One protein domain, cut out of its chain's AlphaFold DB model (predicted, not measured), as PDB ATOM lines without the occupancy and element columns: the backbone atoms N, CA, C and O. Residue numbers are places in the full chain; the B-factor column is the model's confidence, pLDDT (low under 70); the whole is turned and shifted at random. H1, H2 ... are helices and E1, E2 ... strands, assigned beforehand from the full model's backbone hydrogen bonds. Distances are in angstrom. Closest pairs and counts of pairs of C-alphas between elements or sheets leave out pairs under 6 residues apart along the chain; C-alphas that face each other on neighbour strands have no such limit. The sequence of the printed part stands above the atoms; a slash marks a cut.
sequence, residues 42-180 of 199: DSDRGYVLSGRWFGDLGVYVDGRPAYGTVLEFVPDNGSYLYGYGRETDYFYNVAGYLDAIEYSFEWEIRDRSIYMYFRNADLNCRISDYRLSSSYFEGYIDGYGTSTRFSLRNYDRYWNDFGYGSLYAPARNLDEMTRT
ATOM      1  N   ASP A  42     -34.090  13.147  11.098       84.06
ATOM      2  CA  ASP A  42     -34.833  12.108  10.377       84.06
ATOM      3  C   ASP A  42     -34.144  10.736  10.492       84.06
ATOM      4  O   ASP A  42     -34.814   9.706  10.596       84.06
ATOM      5  N   SER A  43     -32.810  10.713  10.579       83.38
ATOM      6  CA  SER A  43     -32.022   9.489  10.774       83.38
ATOM      7  C   SER A  43     -32.125   8.965  12.212       83.38
ATOM      8  O   SER A  43     -32.341   7.769  12.420       83.38
ATOM      9  N   ASP A  44     -32.068   9.852  13.212       82.12
ATOM     10  CA  ASP A  44     -32.306   9.476  14.613       82.12
ATOM     11  C   ASP A  44     -33.757   8.960  14.802       82.12
ATOM     12  O   ASP A  44     -33.968   7.954  15.483       82.12
ATOM     13  N   ARG A  45     -34.760   9.561  14.137       86.06
ATOM     14  CA  ARG A  45     -36.147   9.044  14.105       86.06
ATOM     15  C   ARG A  45     -36.232   7.646  13.508       86.06
ATOM     16  O   ARG A  45     -36.881   6.778  14.089       86.06
ATOM     17  N   GLY A  46     -35.555   7.407  12.389       88.62
ATOM     18  CA  GLY A  46     -35.512   6.097  11.740       88.62
ATOM     19  C   GLY A  46     -34.843   5.018  12.587       88.62
ATOM     20  O   GLY A  46     -35.317   3.881  12.631       88.62
ATOM     21  N   TYR A  47     -33.797   5.382  13.334       84.62
ATOM     22  CA  TYR A  47     -33.165   4.502  14.314       84.62
ATOM     23  C   TYR A  47     -34.169   4.051  15.383       84.62
ATOM     24  O   TYR A  47     -34.300   2.853  15.633       84.62
ATOM     25  N   VAL A  48     -34.930   4.979  15.981       86.62
ATOM     26  CA  VAL A  48     -35.929   4.619  17.004       86.62
ATOM     27  C   VAL A  48     -37.094   3.833  16.399       86.62
ATOM     28  O   VAL A  48     -37.554   2.889  17.035       86.62
ATOM     29  N   LEU A  49     -37.535   4.173  15.181       91.50
ATOM     30  CA  LEU A  49     -38.630   3.507  14.459       91.50
ATOM     31  C   LEU A  49     -38.309   2.044  14.092       91.50
ATOM     32  O   LEU A  49     -39.220   1.220  14.000       91.50
ATOM     33  N   SER A  50     -37.030   1.715  13.898       90.75
ATOM     34  CA  SER A  50     -36.565   0.400  13.437       90.75
ATOM     35  C   SER A  50     -36.902  -0.734  14.417       90.75
ATOM     36  O   SER A  50     -36.375  -0.807  15.533       90.75
ATOM     37  N   GLY A  51     -37.748  -1.669  13.983       91.44
ATOM     38  CA  GLY A  51     -38.274  -2.753  14.816       91.44
ATOM     39  C   GLY A  51     -39.740  -3.067  14.527       91.44
ATOM     40  O   GLY A  51     -40.293  -2.656  13.505       91.44
ATOM     41  N   ARG A  52     -40.369  -3.802  15.451       94.50
ATOM     42  CA  ARG A  52     -41.759  -4.261  15.371       94.50
ATOM     43  C   ARG A  52     -42.608  -3.657  16.482       94.50
ATOM     44  O   ARG A  52     -42.253  -3.670  17.666       94.50
ATOM     45  N   TRP A  53     -43.771  -3.177  16.074       95.25
ATOM     46  CA  TRP A  53     -44.714  -2.409  16.871       95.25
ATOM     47  C   TRP A  53     -46.071  -3.091  16.817       95.25
ATOM     48  O   TRP A  53     -46.558  -3.349  15.723       95.25
ATOM     49  N   PHE A  54     -46.684  -3.379  17.963       94.38
ATOM     50  CA  PHE A  54     -48.017  -3.983  18.028       94.38
ATOM     51  C   PHE A  54     -48.986  -3.113  18.824       94.38
ATOM     52  O   PHE A  54     -48.641  -2.609  19.895       94.38
ATOM     53  N   GLY A  55     -50.213  -2.974  18.330       90.19
ATOM     54  CA  GLY A  55     -51.281  -2.280  19.038       90.19
ATOM     55  C   GLY A  55     -52.446  -1.922  18.129       90.19
ATOM     56  O   GLY A  55     -52.735  -2.627  17.163       90.19
ATOM     57  N   ASP A  56     -53.112  -0.819  18.456       88.06
ATOM     58  CA  ASP A  56     -54.247  -0.307  17.697       88.06
ATOM     59  C   ASP A  56     -53.766   0.704  16.647       88.06
ATOM     60  O   ASP A  56     -53.271   1.781  16.994       88.06
ATOM     61  N   LEU A  57     -53.902   0.342  15.368       88.19
ATOM     62  CA  LEU A  57     -53.664   1.216  14.210       88.19
ATOM     63  C   LEU A  57     -54.972   1.844  13.676       88.19
ATOM     64  O   LEU A  57     -54.949   2.600  12.709       88.19
ATOM     65  N   GLY A  58     -56.123   1.535  14.285       81.44
ATOM     66  CA  GLY A  58     -57.449   1.959  13.828       81.44
ATOM     67  C   GLY A  58     -57.912   1.288  12.528       81.44
ATOM     68  O   GLY A  58     -58.795   1.812  11.848       81.44
ATOM     69  N   VAL A  59     -57.313   0.147  12.167       81.50
ATOM     70  CA  VAL A  59     -57.647  -0.620  10.957       81.50
ATOM     71  C   VAL A  59     -58.994  -1.328  11.112       81.50
ATOM     72  O   VAL A  59     -59.326  -1.863  12.171       81.50
ATOM     73  N   TYR A  60     -59.751  -1.367  10.016       80.81
ATOM     74  CA  TYR A  60     -60.945  -2.190   9.869       80.81
ATOM     75  C   TYR A  60     -60.736  -3.227   8.751       80.81
ATOM     76  O   TYR A  60     -60.014  -2.991   7.784       80.81
ATOM     77  N   VAL A  61     -61.378  -4.387   8.886       75.00
ATOM     78  CA  VAL A  61     -61.425  -5.467   7.890       75.00
ATOM     79  C   VAL A  61     -62.866  -5.975   7.835       75.00
ATOM     80  O   VAL A  61     -63.450  -6.258   8.882       75.00
ATOM     81  N   ASP A  62     -63.485  -6.024   6.650       73.31
ATOM     82  CA  ASP A  62     -64.902  -6.387   6.457       73.31
ATOM     83  C   ASP A  62     -65.861  -5.627   7.407       73.31
ATOM     84  O   ASP A  62     -66.784  -6.187   8.010       73.31
ATOM     85  N   GLY A  63     -65.594  -4.328   7.605       72.75
ATOM     86  CA  GLY A  63     -66.367  -3.441   8.485       72.75
ATOM     87  C   GLY A  63     -66.204  -3.697   9.992       72.75
ATOM     88  O   GLY A  63     -66.920  -3.092  10.792       72.75
ATOM     89  N   ARG A  64     -65.272  -4.562  10.407       70.81
ATOM     90  CA  ARG A  64     -64.962  -4.875  11.813       70.81
ATOM     91  C   ARG A  64     -63.606  -4.286  12.200       70.81
ATOM     92  O   ARG A  64     -62.702  -4.348  11.375       70.81
ATOM     93  N   PRO A  65     -63.424  -3.755  13.422       77.31
ATOM     94  CA  PRO A  65     -62.104  -3.325  13.866       77.31
ATOM     95  C   PRO A  65     -61.154  -4.528  13.937       77.31
ATOM     96  O   PRO A  65     -61.561  -5.629  14.331       77.31
ATOM     97  N   ALA A  66     -59.892  -4.310  13.580       81.69
ATOM     98  CA  ALA A  66     -58.826  -5.263  13.843       81.69
ATOM     99  C   ALA A  66     -58.691  -5.509  15.361       81.69
ATOM    100  O   ALA A  66     -58.929  -4.627  16.184       81.69
ATOM    101  N   TYR A  67     -58.292  -6.723  15.738       84.25
ATOM    102  CA  TYR A  67     -57.839  -7.043  17.093       84.25
ATOM    103  C   TYR A  67     -56.530  -6.308  17.429       84.25
ATOM    104  O   TYR A  67     -56.299  -5.931  18.576       84.25
ATOM    105  N   GLY A  68     -55.688  -6.104  16.417       88.44
ATOM    106  CA  GLY A  68     -54.483  -5.289  16.481       88.44
ATOM    107  C   GLY A  68     -53.631  -5.474  15.231       88.44
ATOM    108  O   GLY A  68     -53.753  -6.483  14.531       88.44
ATOM    109  N   THR A  69     -52.748  -4.516  14.980       92.00
ATOM    110  CA  THR A  69     -51.844  -4.510  13.827       92.00
ATOM    111  C   THR A  69     -50.400  -4.607  14.301       92.00
ATOM    112  O   THR A  69     -50.018  -3.958  15.278       92.00
ATOM    113  N   VAL A  70     -49.586  -5.404  13.604       94.69
ATOM    114  CA  VAL A  70     -48.122  -5.312  13.665       94.69
ATOM    115  C   VAL A  70     -47.639  -4.412  12.536       94.69
ATOM    116  O   VAL A  70     -47.928  -4.698  11.377       94.69
ATOM    117  N   LEU A  71     -46.862  -3.379  12.862       95.12
ATOM    118  CA  LEU A  71     -46.001  -2.683  11.904       95.12
ATOM    119  C   LEU A  71     -44.545  -3.071  12.150       95.12
ATOM    120  O   LEU A  71     -44.054  -2.991  13.274       95.12
ATOM    121  N   GLU A  72     -43.852  -3.469  11.094       95.69
ATOM    122  CA  GLU A  72     -42.421  -3.746  11.073       95.69
ATOM    123  C   GLU A  72     -41.727  -2.747  10.146       95.69
ATOM    124  O   GLU A  72     -42.108  -2.626   8.981       95.69
ATOM    125  N   PHE A  73     -40.692  -2.076  10.649       94.81
ATOM    126  CA  PHE A  73     -39.828  -1.180   9.879       94.81
ATOM    127  C   PHE A  73     -38.404  -1.740   9.877       94.81
ATOM    128  O   PHE A  73     -37.751  -1.792  10.925       94.81
ATOM    129  N   VAL A  74     -37.925  -2.162   8.705       93.19
ATOM    130  CA  VAL A  74     -36.546  -2.610   8.483       93.19
ATOM    131  C   VAL A  74     -35.794  -1.527   7.703       93.19
ATOM    132  O   VAL A  74     -36.177  -1.240   6.568       93.19
ATOM    133  N   PRO A  75     -34.744  -0.912   8.269       90.69
ATOM    134  CA  PRO A  75     -33.930   0.061   7.550       90.69
ATOM    135  C   PRO A  75     -33.040  -0.627   6.512       90.69
ATOM    136  O   PRO A  75     -32.535  -1.735   6.732       90.69
ATOM    137  N   ASP A  76     -32.817   0.053   5.392       87.25
ATOM    138  CA  ASP A  76     -31.893  -0.412   4.364       87.25
ATOM    139  C   ASP A  76     -30.440  -0.362   4.854       87.25
ATOM    140  O   ASP A  76     -30.025   0.494   5.641       87.25
ATOM    141  N   ASN A  77     -29.618  -1.288   4.354       72.69
ATOM    142  CA  ASN A  77     -28.224  -1.408   4.775       72.69
ATOM    143  C   ASN A  77     -27.393  -0.185   4.336       72.69
ATOM    144  O   ASN A  77     -26.874  -0.135   3.221       72.69
ATOM    145  N   GLY A  78     -27.265   0.793   5.231       73.19
ATOM    146  CA  GLY A  78     -26.559   2.055   5.003       73.19
ATOM    147  C   GLY A  78     -27.269   3.282   5.575       73.19
ATOM    148  O   GLY A  78     -26.624   4.316   5.730       73.19
ATOM    149  N   SER A  79     -28.568   3.194   5.883       82.56
ATOM    150  CA  SER A  79     -29.411   4.364   6.144       82.56
ATOM    151  C   SER A  79     -30.553   4.050   7.106       82.56
ATOM    152  O   SER A  79     -31.210   3.029   6.964       82.56
ATOM    153  N   TYR A  80     -30.844   4.968   8.029       87.19
ATOM    154  CA  TYR A  80     -32.092   4.952   8.800       87.19
ATOM    155  C   TYR A  80     -33.191   5.825   8.162       87.19
ATOM    156  O   TYR A  80     -34.304   5.867   8.668       87.19
ATOM    157  N   LEU A  81     -32.917   6.503   7.042       89.44
ATOM    158  CA  LEU A  81     -33.888   7.380   6.373       89.44
ATOM    159  C   LEU A  81     -34.900   6.632   5.499       89.44
ATOM    160  O   LEU A  81     -35.878   7.237   5.074       89.44
ATOM    161  N   TYR A  82     -34.661   5.360   5.178       93.44
ATOM    162  CA  TYR A  82     -35.528   4.563   4.312       93.44
ATOM    163  C   TYR A  82     -35.275   3.060   4.476       93.44
ATOM    164  O   TYR A  82     -34.244   2.639   5.011       93.44
ATOM    165  N   GLY A  83     -36.204   2.256   3.968       95.00
ATOM    166  CA  GLY A  83     -36.091   0.805   3.879       95.00
ATOM    167  C   GLY A  83     -37.432   0.163   3.541       95.00
ATOM    168  O   GLY A  83     -38.342   0.833   3.052       95.00
ATOM    169  N   TYR A  84     -37.576  -1.122   3.857       95.50
ATOM    170  CA  TYR A  84     -38.812  -1.875   3.642       95.50
ATOM    171  C   TYR A  84     -39.531  -2.173   4.961       95.50
ATOM    172  O   TYR A  84     -38.961  -2.103   6.053       95.50
ATOM    173  N   GLY A  85     -40.808  -2.518   4.880       95.50
ATOM    174  CA  GLY A  85     -41.617  -2.830   6.046       95.50
ATOM    175  C   GLY A  85     -42.789  -3.754   5.754       95.50
ATOM    176  O   GLY A  85     -43.106  -4.080   4.602       95.50
ATOM    177  N   ARG A  86     -43.412  -4.220   6.837       95.12
ATOM    178  CA  ARG A  86     -44.563  -5.126   6.804       95.12
ATOM    179  C   ARG A  86     -45.660  -4.624   7.721       95.12
ATOM    180  O   ARG A  86     -45.394  -4.145   8.819       95.12
ATOM    181  N   GLU A  87     -46.890  -4.788   7.273       93.88
ATOM    182  CA  GLU A  87     -48.094  -4.610   8.075       93.88
ATOM    183  C   GLU A  87     -48.780  -5.972   8.203       93.88
ATOM    184  O   GLU A  87     -48.845  -6.728   7.231       93.88
ATOM    185  N   THR A  88     -49.246  -6.325   9.400       92.56
ATOM    186  CA  THR A  88     -50.011  -7.555   9.648       92.56
ATOM    187  C   THR A  88     -51.214  -7.239  10.517       92.56
ATOM    188  O   THR A  88     -51.066  -6.978  11.711       92.56
ATOM    189  N   ASP A  89     -52.396  -7.277   9.912       91.06
ATOM    190  CA  ASP A  89     -53.669  -6.956  10.549       91.06
ATOM    191  C   ASP A  89     -54.336  -8.233  11.058       91.06
ATOM    192  O   ASP A  89     -54.766  -9.071  10.263       91.06
ATOM    193  N   TYR A  90     -54.440  -8.385  12.380       87.94
ATOM    194  CA  TYR A  90     -55.152  -9.499  13.007       87.94
ATOM    195  C   TYR A  90     -56.617  -9.132  13.228       87.94
ATOM    196  O   TYR A  90     -56.913  -8.093  13.812       87.94
ATOM    197  N   PHE A  91     -57.555  -9.990  12.832       85.81
ATOM    198  CA  PHE A  91     -58.993  -9.727  12.970       85.81
ATOM    199  C   PHE A  91     -59.791 -11.020  13.167       85.81
ATOM    200  O   PHE A  91     -59.318 -12.115  12.873       85.81
ATOM    201  N   TYR A  92     -61.020 -10.898  13.673       84.69
ATOM    202  CA  TYR A  92     -61.944 -12.029  13.764       84.69
ATOM    203  C   TYR A  92     -62.835 -12.082  12.524       84.69
ATOM    204  O   TYR A  92     -63.670 -11.195  12.315       84.69
ATOM    205  N   ASN A  93     -62.681 -13.138  11.725       84.50
ATOM    206  CA  ASN A  93     -63.477 -13.345  10.518       84.50
ATOM    207  C   ASN A  93     -64.954 -13.662  10.842       84.50
ATOM    208  O   ASN A  93     -65.352 -13.817  12.000       84.50
ATOM    209  N   VAL A  94     -65.805 -13.765   9.814       83.88
ATOM    210  CA  VAL A  94     -67.259 -13.979   9.983       83.88
ATOM    211  C   VAL A  94     -67.635 -15.262  10.738       83.88
ATOM    212  O   VAL A  94     -68.731 -15.335  11.288       83.88
ATOM    213  N   ALA A  95     -66.736 -16.250  10.795       87.75
ATOM    214  CA  ALA A  95     -66.916 -17.495  11.542       87.75
ATOM    215  C   ALA A  95     -66.354 -17.432  12.981       87.75
ATOM    216  O   ALA A  95     -66.447 -18.413  13.715       87.75
ATOM    217  N   GLY A  96     -65.798 -16.288  13.398       85.81
ATOM    218  CA  GLY A  96     -65.269 -16.058  14.743       85.81
ATOM    219  C   GLY A  96     -63.845 -16.572  14.973       85.81
ATOM    220  O   GLY A  96     -63.387 -16.566  16.114       85.81
ATOM    221  N   TYR A  97     -63.135 -17.001  13.926       86.88
ATOM    222  CA  TYR A  97     -61.725 -17.385  14.031       86.88
ATOM    223  C   TYR A  97     -60.821 -16.163  13.880       86.88
ATOM    224  O   TYR A  97     -61.137 -15.248  13.118       86.88
ATOM    225  N   LEU A  98     -59.697 -16.168  14.602       85.81
ATOM    226  CA  LEU A  98     -58.629 -15.192  14.411       85.81
ATOM    227  C   LEU A  98     -57.925 -15.485  13.083       85.81
ATOM    228  O   LEU A  98     -57.487 -16.613  12.852       85.81
ATOM    229  N   ASP A  99     -57.830 -14.468  12.242       90.25
ATOM    230  CA  ASP A  99     -57.239 -14.500  10.907       90.25
ATOM    231  C   ASP A  99     -56.256 -13.328  10.752       90.25
ATOM    232  O   ASP A  99     -56.213 -12.437  11.611       90.25
ATOM    233  N   ALA A 100     -55.460 -13.327   9.681       88.50
ATOM    234  CA  ALA A 100     -54.482 -12.269   9.423       88.50
ATOM    235  C   ALA A 100     -54.365 -11.917   7.933       88.50
ATOM    236  O   ALA A 100     -54.356 -12.797   7.071       88.50
ATOM    237  N   ILE A 101     -54.220 -10.624   7.637       88.31
ATOM    238  CA  ILE A 101     -53.843 -10.117   6.309       88.31
ATOM    239  C   ILE A 101     -52.479  -9.438   6.424       88.31
ATOM    240  O   ILE A 101     -52.214  -8.736   7.396       88.31
ATOM    241  N   GLU A 102     -51.616  -9.646   5.428       91.44
ATOM    242  CA  GLU A 102     -50.275  -9.066   5.383       91.44
ATOM    243  C   GLU A 102     -50.075  -8.161   4.165       91.44
ATOM    244  O   GLU A 102     -50.446  -8.510   3.039       91.44
ATOM    245  N   TYR A 103     -49.393  -7.037   4.383       90.19
ATOM    246  CA  TYR A 103     -48.949  -6.121   3.337       90.19
ATOM    247  C   TYR A 103     -47.448  -5.844   3.450       90.19
ATOM    248  O   TYR A 103     -46.884  -5.811   4.541       90.19
ATOM    249  N   SER A 104     -46.809  -5.599   2.306       94.06
ATOM    250  CA  SER A 104     -45.444  -5.071   2.212       94.06
ATOM    251  C   SER A 104     -45.475  -3.624   1.727       94.06
ATOM    252  O   SER A 104     -46.185  -3.326   0.755       94.06
ATOM    253  N   PHE A 105     -44.657  -2.769   2.331       94.62
ATOM    254  CA  PHE A 105     -44.456  -1.382   1.921       94.62
ATOM    255  C   PHE A 105     -42.964  -1.028   1.906       94.62
ATOM    256  O   PHE A 105     -42.183  -1.616   2.646       94.62
ATOM    257  N   GLU A 106     -42.587  -0.052   1.088       97.31
ATOM    258  CA  GLU A 106     -41.346   0.707   1.278       97.31
ATOM    259  C   GLU A 106     -41.644   1.891   2.206       97.31
ATOM    260  O   GLU A 106     -42.782   2.367   2.252       97.31
ATOM    261  N   TRP A 107     -40.661   2.403   2.938       96.38
ATOM    262  CA  TRP A 107     -40.823   3.593   3.770       96.38
ATOM    263  C   TRP A 107     -39.655   4.563   3.619       96.38
ATOM    264  O   TRP A 107     -38.528   4.168   3.328       96.38
ATOM    265  N   GLU A 108     -39.934   5.843   3.847       94.88
ATOM    266  CA  GLU A 108     -38.916   6.884   4.008       94.88
ATOM    267  C   GLU A 108     -39.298   7.825   5.155       94.88
ATOM    268  O   GLU A 108     -40.482   8.022   5.448       94.88
ATOM    269  N   ILE A 109     -38.303   8.447   5.779       90.69
ATOM    270  CA  ILE A 109     -38.491   9.602   6.653       90.69
ATOM    271  C   ILE A 109     -37.962  10.827   5.918       90.69
ATOM    272  O   ILE A 109     -36.815  10.855   5.475       90.69
ATOM    273  N   ARG A 110     -38.827  11.834   5.768       86.62
ATOM    274  CA  ARG A 110     -38.480  13.121   5.164       86.62
ATOM    275  C   ARG A 110     -39.228  14.257   5.848       86.62
ATOM    276  O   ARG A 110     -40.440  14.176   6.083       86.62
ATOM    277  N   ASP A 111     -38.508  15.339   6.118       82.75
ATOM    278  CA  ASP A 111     -38.997  16.543   6.790       82.75
ATOM    279  C   ASP A 111     -39.628  16.233   8.158       82.75
ATOM    280  O   ASP A 111     -40.546  16.942   8.580       82.75
ATOM    281  N   ARG A 112     -39.179  15.174   8.851       83.44
ATOM    282  CA  ARG A 112     -39.737  14.600  10.098       83.44
ATOM    283  C   ARG A 112     -41.057  13.840   9.960       83.44
ATOM    284  O   ARG A 112     -41.662  13.513  10.981       83.44
ATOM    285  N   SER A 113     -41.550  13.593   8.745       88.00
ATOM    286  CA  SER A 113     -42.714  12.718   8.499       88.00
ATOM    287  C   SER A 113     -42.249  11.339   8.059       88.00
ATOM    288  O   SER A 113     -41.323  11.244   7.260       88.00
ATOM    289  N   ILE A 114     -42.932  10.292   8.516       92.88
ATOM    290  CA  ILE A 114     -42.746   8.930   8.004       92.88
ATOM    291  C   ILE A 114     -43.739   8.749   6.854       92.88
ATOM    292  O   ILE A 114     -44.924   9.031   7.029       92.88
ATOM    293  N   TYR A 115     -43.287   8.300   5.689       92.88
ATOM    294  CA  TYR A 115     -44.136   7.946   4.551       92.88
ATOM    295  C   TYR A 115     -44.066   6.437   4.331       92.88
ATOM    296  O   TYR A 115     -42.988   5.852   4.425       92.88
ATOM    297  N   MET A 116     -45.204   5.813   4.032       93.81
ATOM    298  CA  MET A 116     -45.315   4.379   3.763       93.81
ATOM    299  C   MET A 116     -45.930   4.180   2.375       93.81
ATOM    300  O   MET A 116     -47.035   4.650   2.089       93.81
ATOM    301  N   TYR A 117     -45.193   3.487   1.512       92.81
ATOM    302  CA  TYR A 117     -45.488   3.266   0.102       92.81
ATOM    303  C   TYR A 117     -45.797   1.793  -0.147       92.81
ATOM    304  O   TYR A 117     -44.913   0.949  -0.292       92.81
ATOM    305  N   PHE A 118     -47.082   1.473  -0.196       89.25
ATOM    306  CA  PHE A 118     -47.580   0.131  -0.440       89.25
ATOM    307  C   PHE A 118     -47.585  -0.190  -1.937       89.25
ATOM    308  O   PHE A 118     -47.689   0.687  -2.795       89.25
ATOM    309  N   ARG A 119     -47.574  -1.488  -2.272       85.75
ATOM    310  CA  ARG A 119     -47.751  -1.941  -3.666       85.75
ATOM    311  C   ARG A 119     -49.075  -1.463  -4.278       85.75
ATOM    312  O   ARG A 119     -49.135  -1.239  -5.484       85.75
ATOM    313  N   ASN A 120     -50.127  -1.328  -3.466       81.75
ATOM    314  CA  ASN A 120     -51.328  -0.598  -3.857       81.75
ATOM    315  C   ASN A 120     -51.213   0.849  -3.360       81.75
ATOM    316  O   ASN A 120     -51.270   1.083  -2.155       81.75
ATOM    317  N   ALA A 121     -51.100   1.800  -4.290       82.19
ATOM    318  CA  ALA A 121     -50.930   3.215  -3.977       82.19
ATOM    319  C   ALA A 121     -52.114   3.828  -3.203       82.19
ATOM    320  O   ALA A 121     -51.913   4.803  -2.483       82.19
ATOM    321  N   ASP A 122     -53.313   3.238  -3.285       80.69
ATOM    322  CA  ASP A 122     -54.486   3.665  -2.505       80.69
ATOM    323  C   ASP A 122     -54.302   3.448  -0.990       80.69
ATOM    324  O   ASP A 122     -55.022   4.032  -0.182       80.69
ATOM    325  N   LEU A 123     -53.341   2.602  -0.594       78.38
ATOM    326  CA  LEU A 123     -53.002   2.328   0.803       78.38
ATOM    327  C   LEU A 123     -51.854   3.208   1.323       78.38
ATOM    328  O   LEU A 123     -51.526   3.111   2.505       78.38
ATOM    329  N   ASN A 124     -51.243   4.039   0.467       87.06
ATOM    330  CA  ASN A 124     -50.135   4.912   0.849       87.06
ATOM    331  C   ASN A 124     -50.561   5.896   1.935       87.06
ATOM    332  O   ASN A 124     -51.608   6.544   1.834       87.06
ATOM    333  N   CYS A 125     -49.710   6.054   2.942       87.56
ATOM    334  CA  CYS A 125     -50.007   6.890   4.093       87.56
ATOM    335  C   CYS A 125     -48.777   7.643   4.605       87.56
ATOM    336  O   CYS A 125     -47.637   7.393   4.204       87.56
ATOM    337  N   ARG A 126     -49.029   8.622   5.473       88.94
ATOM    338  CA  ARG A 126     -48.017   9.477   6.090       88.94
ATOM    339  C   ARG A 126     -48.303   9.609   7.581       88.94
ATOM    340  O   ARG A 126     -49.427   9.890   7.962       88.94
ATOM    341  N   ILE A 127     -47.291   9.491   8.424       88.94
ATOM    342  CA  ILE A 127     -47.393   9.744   9.862       88.94
ATOM    343  C   ILE A 127     -46.668  11.062  10.145       88.94
ATOM    344  O   ILE A 127     -45.462  11.183   9.915       88.94
ATOM    345  N   SER A 128     -47.428  12.082  10.561       80.62
ATOM    346  CA  SER A 128     -46.945  13.472  10.630       80.62
ATOM    347  C   SER A 128     -47.295  14.241  11.912       80.62
ATOM    348  O   SER A 128     -46.789  15.344  12.108       80.62
ATOM    349  N   ASP A 129     -48.069  13.652  12.818       84.44
ATOM    350  CA  ASP A 129     -48.222  14.099  14.206       84.44
ATOM    351  C   ASP A 129     -48.041  12.864  15.088       84.44
ATOM    352  O   ASP A 129     -48.864  11.949  15.040       84.44
ATOM    353  N   TYR A 130     -46.901  12.754  15.771       86.88
ATOM    354  CA  TYR A 130     -46.546  11.544  16.506       86.88
ATOM    355  C   TYR A 130     -45.537  11.775  17.631       86.88
ATOM    356  O   TYR A 130     -44.726  12.705  17.634       86.88
ATOM    357  N   ARG A 131     -45.580  10.835  18.570       85.50
ATOM    358  CA  ARG A 131     -44.646  10.592  19.656       85.50
ATOM    359  C   ARG A 131     -44.018   9.220  19.434       85.50
ATOM    360  O   ARG A 131     -44.715   8.208  19.397       85.50
ATOM    361  N   LEU A 132     -42.705   9.194  19.283       87.69
ATOM    362  CA  LEU A 132     -41.908   7.993  19.080       87.69
ATOM    363  C   LEU A 132     -40.889   7.894  20.215       87.69
ATOM    364  O   LEU A 132     -40.180   8.844  20.518       87.69
ATOM    365  N   SER A 133     -40.839   6.749  20.870       84.88
ATOM    366  CA  SER A 133     -39.931   6.448  21.977       84.88
ATOM    367  C   SER A 133     -39.465   5.011  21.837       84.88
ATOM    368  O   SER A 133     -40.054   4.235  21.090       84.88
ATOM    369  N   SER A 134     -38.485   4.601  22.633       80.69
ATOM    370  CA  SER A 134     -38.007   3.215  22.633       80.69
ATOM    371  C   SER A 134     -39.111   2.163  22.907       80.69
ATOM    372  O   SER A 134     -38.935   0.992  22.571       80.69
ATOM    373  N   SER A 135     -40.237   2.548  23.525       84.69
ATOM    374  CA  SER A 135     -41.314   1.634  23.956       84.69
ATOM    375  C   SER A 135     -42.684   1.899  23.324       84.69
ATOM    376  O   SER A 135     -43.501   0.982  23.254       84.69
ATOM    377  N   TYR A 136     -42.951   3.129  22.884       87.88
ATOM    378  CA  TYR A 136     -44.250   3.585  22.384       87.88
ATOM    379  C   TYR A 136     -44.094   4.340  21.067       87.88
ATOM    380  O   TYR A 136     -43.241   5.225  20.964       87.88
ATOM    381  N   PHE A 137     -44.966   4.027  20.117       92.69
ATOM    382  CA  PHE A 137     -45.174   4.790  18.897       92.69
ATOM    383  C   PHE A 137     -46.662   5.133  18.826       92.69
ATOM    384  O   PHE A 137     -47.514   4.262  18.658       92.69
ATOM    385  N   GLU A 138     -46.981   6.403  19.043       90.12
ATOM    386  CA  GLU A 138     -48.346   6.916  19.163       90.12
ATOM    387  C   GLU A 138     -48.482   8.149  18.282       90.12
ATOM    388  O   GLU A 138     -47.551   8.944  18.197       90.12
ATOM    389  N   GLY A 139     -49.629   8.362  17.649       87.81
ATOM    390  CA  GLY A 139     -49.781   9.509  16.759       87.81
ATOM    391  C   GLY A 139     -50.983   9.396  15.851       87.81
ATOM    392  O   GLY A 139     -51.962   8.735  16.194       87.81
ATOM    393  N   TYR A 140     -50.883  10.037  14.693       83.81
ATOM    394  CA  TYR A 140     -51.899  10.067  13.654       83.81
ATOM    395  C   TYR A 140     -51.346   9.529  12.332       83.81
ATOM    396  O   TYR A 140     -50.259   9.924  11.897       83.81
ATOM    397  N   ILE A 141     -52.087   8.602  11.717       84.31
ATOM    398  CA  ILE A 141     -51.763   7.992  10.426       84.31
ATOM    399  C   ILE A 141     -52.688   8.549   9.341       84.31
ATOM    400  O   ILE A 141     -53.914   8.399   9.388       84.31
ATOM    401  N   ASP A 142     -52.070   9.220   8.370       78.62
ATOM    402  CA  ASP A 142     -52.752  10.035   7.377       78.62
ATOM    403  C   ASP A 142     -52.894   9.312   6.026       78.62
ATOM    404  O   ASP A 142     -51.886   8.966   5.411       78.62
ATOM    405  N   GLY A 143     -54.113   9.178   5.495       65.00
ATOM    406  CA  GLY A 143     -54.382   8.666   4.137       65.00
ATOM    407  C   GLY A 143     -55.771   9.073   3.622       65.00
ATOM    408  O   GLY A 143     -56.691   9.161   4.399       65.00
ATOM    409  N   TYR A 144     -55.949   9.425   2.348       44.69
ATOM    410  CA  TYR A 144     -57.247   9.645   1.647       44.69
ATOM    411  C   TYR A 144     -58.575   9.896   2.474       44.69
ATOM    412  O   TYR A 144     -59.451   9.038   2.491       44.69
ATOM    413  N   GLY A 145     -58.822  11.049   3.145       46.41
ATOM    414  CA  GLY A 145     -60.024  11.232   4.031       46.41
ATOM    415  C   GLY A 145     -60.045  12.289   5.189       46.41
ATOM    416  O   GLY A 145     -59.983  13.479   4.906       46.41
ATOM    417  N   THR A 146     -60.164  11.883   6.489       60.53
ATOM    418  CA  THR A 146     -60.277  12.723   7.763       60.53
ATOM    419  C   THR A 146     -59.473  12.363   9.098       60.53
ATOM    420  O   THR A 146     -59.854  12.818  10.172       60.53
ATOM    421  N   SER A 147     -58.380  11.582   9.044       72.38
ATOM    422  CA  SER A 147     -57.332  11.102  10.016       72.38
ATOM    423  C   SER A 147     -57.694  10.175  11.201       72.38
ATOM    424  O   SER A 147     -58.765  10.279  11.794       72.38
ATOM    425  N   THR A 148     -56.781   9.234  11.524       79.12
ATOM    426  CA  THR A 148     -56.909   8.211  12.593       79.12
ATOM    427  C   THR A 148     -55.758   8.294  13.579       79.12
ATOM    428  O   THR A 148     -54.593   8.314  13.189       79.12
ATOM    429  N   ARG A 149     -56.095   8.249  14.871       84.81
ATOM    430  CA  ARG A 149     -55.135   8.092  15.964       84.81
ATOM    431  C   ARG A 149     -54.748   6.621  16.142       84.81
ATOM    432  O   ARG A 149     -55.636   5.779  16.219       84.81
ATOM    433  N   PHE A 150     -53.460   6.342  16.320       88.94
ATOM    434  CA  PHE A 150     -52.924   5.020  16.653       88.94
ATOM    435  C   PHE A 150     -52.122   5.025  17.966       88.94
ATOM    436  O   PHE A 150     -51.661   6.071  18.436       88.94
ATOM    437  N   SER A 151     -51.941   3.842  18.557       90.12
ATOM    438  CA  SER A 151     -51.057   3.606  19.707       90.12
ATOM    439  C   SER A 151     -50.490   2.186  19.644       90.12
ATOM    440  O   SER A 151     -51.211   1.199  19.817       90.12
ATOM    441  N   LEU A 152     -49.184   2.091  19.389       93.00
ATOM    442  CA  LEU A 152     -48.439   0.844  19.261       93.00
ATOM    443  C   LEU A 152     -47.337   0.765  20.325       93.00
ATOM    444  O   LEU A 152     -46.727   1.767  20.708       93.00
ATOM    445  N   ARG A 153     -47.035  -0.454  20.773       91.31
ATOM    446  CA  ARG A 153     -45.914  -0.762  21.668       91.31
ATOM    447  C   ARG A 153     -44.813  -1.491  20.915       91.31
ATOM    448  O   ARG A 153     -45.095  -2.437  20.181       91.31
ATOM    449  N   ASN A 154     -43.568  -1.089  21.146       87.75
ATOM    450  CA  ASN A 154     -42.409  -1.848  20.688       87.75
ATOM    451  C   ASN A 154     -42.354  -3.182  21.450       87.75
ATOM    452  O   ASN A 154     -42.482  -3.189  22.677       87.75
ATOM    453  N   TYR A 155     -42.178  -4.295  20.741       83.06
ATOM    454  CA  TYR A 155     -42.041  -5.621  21.366       83.06
ATOM    455  C   TYR A 155     -40.879  -6.455  20.811       83.06
ATOM    456  O   TYR A 155     -40.518  -7.467  21.407       83.06
ATOM    457  N   ASP A 156     -40.286  -6.021  19.701       80.00
ATOM    458  CA  ASP A 156     -39.107  -6.617  19.082       80.00
ATOM    459  C   ASP A 156     -38.326  -5.479  18.410       80.00
ATOM    460  O   ASP A 156     -38.883  -4.710  17.624       80.00
ATOM    461  N   ARG A 157     -37.064  -5.293  18.792       69.94
ATOM    462  CA  ARG A 157     -36.277  -4.096  18.471       69.94
ATOM    463  C   ARG A 157     -35.049  -4.494  17.683       69.94
ATOM    464  O   ARG A 157     -34.319  -5.393  18.087       69.94
ATOM    465  N   TYR A 158     -34.796  -3.788  16.588       64.62
ATOM    466  CA  TYR A 158     -33.743  -4.179  15.655       64.62
ATOM    467  C   TYR A 158     -32.371  -3.570  15.974       64.62
ATOM    468  O   TYR A 158     -31.359  -4.070  15.494       64.62
ATOM    469  N   TRP A 159     -32.291  -2.584  16.869       60.28
ATOM    470  CA  TRP A 159     -31.025  -2.123  17.435       60.28
ATOM    471  C   TRP A 159     -30.744  -2.714  18.824       60.28
ATOM    472  O   TRP A 159     -31.607  -2.740  19.705       60.28
ATOM    473  N   ASN A 160     -29.496  -3.142  19.025       51.12
ATOM    474  CA  ASN A 160     -28.874  -3.257  20.348       51.12
ATOM    475  C   ASN A 160     -28.143  -1.935  20.682       51.12
ATOM    476  O   ASN A 160     -28.262  -0.971  19.926       51.12
ATOM    477  N   ASP A 161     -27.343  -1.886  21.757       43.94
ATOM    478  CA  ASP A 161     -26.563  -0.694  22.166       43.94
ATOM    479  C   ASP A 161     -25.647  -0.095  21.062       43.94
ATOM    480  O   ASP A 161     -25.096   0.996  21.231       43.94
ATOM    481  N   PHE A 162     -25.482  -0.790  19.926       40.56
ATOM    482  CA  PHE A 162     -24.625  -0.428  18.794       40.56
ATOM    483  C   PHE A 162     -25.360  -0.295  17.437       40.56
ATOM    484  O   PHE A 162     -24.700  -0.012  16.438       40.56
ATOM    485  N   GLY A 163     -26.694  -0.444  17.385       46.00
ATOM    486  CA  GLY A 163     -27.511  -0.261  16.167       46.00
ATOM    487  C   GLY A 163     -27.940  -1.547  15.439       46.00
ATOM    488  O   GLY A 163     -27.736  -2.654  15.937       46.00
ATOM    489  N   TYR A 164     -28.579  -1.399  14.269       40.41
ATOM    490  CA  TYR A 164     -28.930  -2.509  13.365       40.41
ATOM    491  C   TYR A 164     -27.862  -2.683  12.274       40.41
ATOM    492  O   TYR A 164     -27.421  -1.718  11.648       40.41
ATOM    493  N   GLY A 165     -27.444  -3.925  12.011       54.25
ATOM    494  CA  GLY A 165     -26.426  -4.223  10.998       54.25
ATOM    495  C   GLY A 165     -25.052  -3.621  11.325       54.25
ATOM    496  O   GLY A 165     -24.627  -3.611  12.477       54.25
ATOM    497  N   SER A 166     -24.328  -3.126  10.314       49.12
ATOM    498  CA  SER A 166     -23.035  -2.441  10.507       49.12
ATOM    499  C   SER A 166     -23.168  -0.937  10.796       49.12
ATOM    500  O   SER A 166     -22.184  -0.201  10.679       49.12
ATOM    501  N   LEU A 167     -24.375  -0.455  11.106       53.56
ATOM    502  CA  LEU A 167     -24.682   0.965  11.261       53.56
ATOM    503  C   LEU A 167     -24.415   1.422  12.696       53.56
ATOM    504  O   LEU A 167     -25.333   1.513  13.511       53.56
ATOM    505  N   TYR A 168     -23.147   1.747  12.971       45.69
ATOM    506  CA  TYR A 168     -22.696   2.360  14.225       45.69
ATOM    507  C   TYR A 168     -23.302   3.762  14.423       45.69
ATOM    508  O   TYR A 168     -22.652   4.783  14.195       45.69
ATOM    509  N   ALA A 169     -24.541   3.803  14.905       48.06
ATOM    510  CA  ALA A 169     -25.119   4.958  15.574       48.06
ATOM    511  C   ALA A 169     -25.027   4.697  17.090       48.06
ATOM    512  O   ALA A 169     -25.647   3.746  17.571       48.06
ATOM    513  N   PRO A 170     -24.221   5.463  17.855       44.28
ATOM    514  CA  PRO A 170     -24.102   5.244  19.292       44.28
ATOM    515  C   PRO A 170     -25.449   5.507  19.966       44.28
ATOM    516  O   PRO A 170     -26.042   6.566  19.743       44.28
ATOM    517  N   ALA A 171     -25.904   4.570  20.804       43.09
ATOM    518  CA  ALA A 171     -27.147   4.707  21.555       43.09
ATOM    519  C   ALA A 171     -27.145   6.014  22.370       43.09
ATOM    520  O   ALA A 171     -26.370   6.205  23.309       43.09
ATOM    521  N   ARG A 172     -28.002   6.944  21.953       52.16
ATOM    522  CA  ARG A 172     -28.240   8.239  22.596       52.16
ATOM    523  C   ARG A 172     -29.431   8.120  23.543       52.16
ATOM    524  O   ARG A 172     -30.224   7.189  23.424       52.16
ATOM    525  N   ASN A 173     -29.620   9.116  24.410       46.50
ATOM    526  CA  ASN A 173     -30.895   9.310  25.109       46.50
ATOM    527  C   ASN A 173     -31.963   9.783  24.104       46.50
ATOM    528  O   ASN A 173     -32.321  10.957  24.062       46.50
ATOM    529  N   LEU A 174     -32.435   8.855  23.269       55.62
ATOM    530  CA  LEU A 174     -33.545   9.006  22.325       55.62
ATOM    531  C   LEU A 174     -34.864   8.598  23.005       55.62
ATOM    532  O   LEU A 174     -35.699   7.911  22.417       55.62
ATOM    533  N   ASP A 175     -35.010   8.951  24.286       53.38
ATOM    534  CA  ASP A 175     -36.104   8.468  25.135       53.38
ATOM    535  C   ASP A 175     -37.472   8.887  24.592       53.38
ATOM    536  O   ASP A 175     -38.444   8.146  24.737       53.38
ATOM    537  N   GLU A 176     -37.544  10.047  23.932       56.97
ATOM    538  CA  GLU A 176     -38.756  10.555  23.308       56.97
ATOM    539  C   GLU A 176     -38.457  11.549  22.176       56.97
ATOM    540  O   GLU A 176     -37.745  12.537  22.354       56.97
ATOM    541  N   MET A 177     -39.072  11.317  21.022       62.22
ATOM    542  CA  MET A 177     -39.138  12.208  19.870       62.22
ATOM    543  C   MET A 177     -40.591  12.579  19.632       62.22
ATOM    544  O   MET A 177     -41.455  11.708  19.542       62.22
ATOM    545  N   THR A 178     -40.869  13.866  19.480       57.22
ATOM    546  CA  THR A 178     -42.206  14.354  19.138       57.22
ATOM    547  C   THR A 178     -42.181  15.159  17.848       57.22
ATOM    548  O   THR A 178     -41.144  15.669  17.405       57.22
ATOM    549  N   ARG A 179     -43.344  15.232  17.213       52.22
ATOM    550  CA  ARG A 179     -43.681  16.162  16.143       52.22
ATOM    551  C   ARG A 179     -45.177  16.422  16.240       52.22
ATOM    552  O   ARG A 179     -45.928  15.460  16.257       52.22
ATOM    553  N   THR A 180     -45.583  17.686  16.234       51.75
ATOM    554  CA  THR A 180     -46.986  18.102  16.107       51.75
ATOM    555  C   THR A 180     -47.266  18.625  14.699       51.75
ATOM    556  O   THR A 180     -46.415  19.287  14.097       51.75
TER     557      THR A 180
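AT A GLANCE: This is residues 42 to 180 of the 199 residues of an uncharacterized protein of Bacteroides sp. OF04-15BH (UniProt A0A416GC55). The model is a closed barrel of eight antiparallel strands, E1 to E8, with the short helix H1 lying outside the ring at one end, where the sheet curls round it. The E3 and E4 hairpin reaches farthest at the other end, while the long link of residues 158 to 176 loops out near H1 before the short strand E9 pairs with E6 on the outside of the ring. The printed part has 139 residues with one named helix and nine named strands, in the order H1, E1 to E9, and its class is mostly strand. It is compact, with a radius of gyration of the C-alphas of 15.0 A, and its outline is elongated, with spans of 49 by 29 by 26 A.

IN THESE COORDINATES: H1 is residues 42 to 49 and begins at C-alpha 42, at (-34.833, 12.108, 10.377). E1 is residues 51 to 56, and E2 is residues 68 to 75, 23.0 A from first to last C-alpha. E3 is residues 82 to 92, 32.6 A long. E4, residues 98 to 110, is the longest strand by residues, at 36.0 A, and begins at C-alpha 98, at (-58.629, -15.192, 14.411). E5 is residues 113 to 118, E6 is residues 125 to 132 and E7 is residues 136 to 142. E8 is residues 148 to 157, 24.7 A long. E9 is residues 177 to 179 and ends at C-alpha 179, at (-43.681, 16.162, 16.143).

HOW THE PARTS SIT: Round the barrel run E1 to E8 and back to E1, a meander in which each strand is the antiparallel neighbour of the one before. In the E1 and E2 hairpin, N 53 and O 71 are within hydrogen-bond range at 2.8 A. In the E3 and E4 hairpin, the directions stand at 156 degrees, and N 85 and O 105 are 2.8 A apart. E4 bends by 57 degrees at residue 106, and E5 lies beside its residues 105 to 110, with N 115 and O 108 at 2.8 A. The ring closes between E8 and E1, where N 153 and O 54 are 2.8 A apart; E8 bends by 52 degrees at residue 154. E6 bends by 79 degrees at residue 129, and its pairing is staggered: E5 and E9 lie on one side of it, E5 beside residues 125 to 128 and E9 beside residues 129 to 132, with E7 on the other side. N 132 and O 177 are 2.8 A apart between E6 and E9. E6, E7, E8 and E9 form a Greek key, three strands of a meander followed by a fourth that is the antiparallel neighbour of the first. H1 is on the barrel and outside it, at a height over the sheet of 5.9 A. It lies only just over E5, with 3 of its C-alphas there, and runs across the strands at 72 degrees to E5 on the local plane. The closest C-alphas of H1 and E4 are those of Asp 42 and Ile 109, 5.8 A apart. In H1, every O i to N i+4 pair is within hydrogen-bond range.

THE WHOLE: The C-alphas of Ala 95 and Pro 170, the two farthest apart, are separated by 49.1 A. The printed part runs from 42 to 180 with no cut. The links E1 to E2, of 11 residues, and E8 to E9, of 19 residues, are long. Mean pLDDT of the printed part is 80.1; residues 143 to 146 and 157 to 180 are under 70.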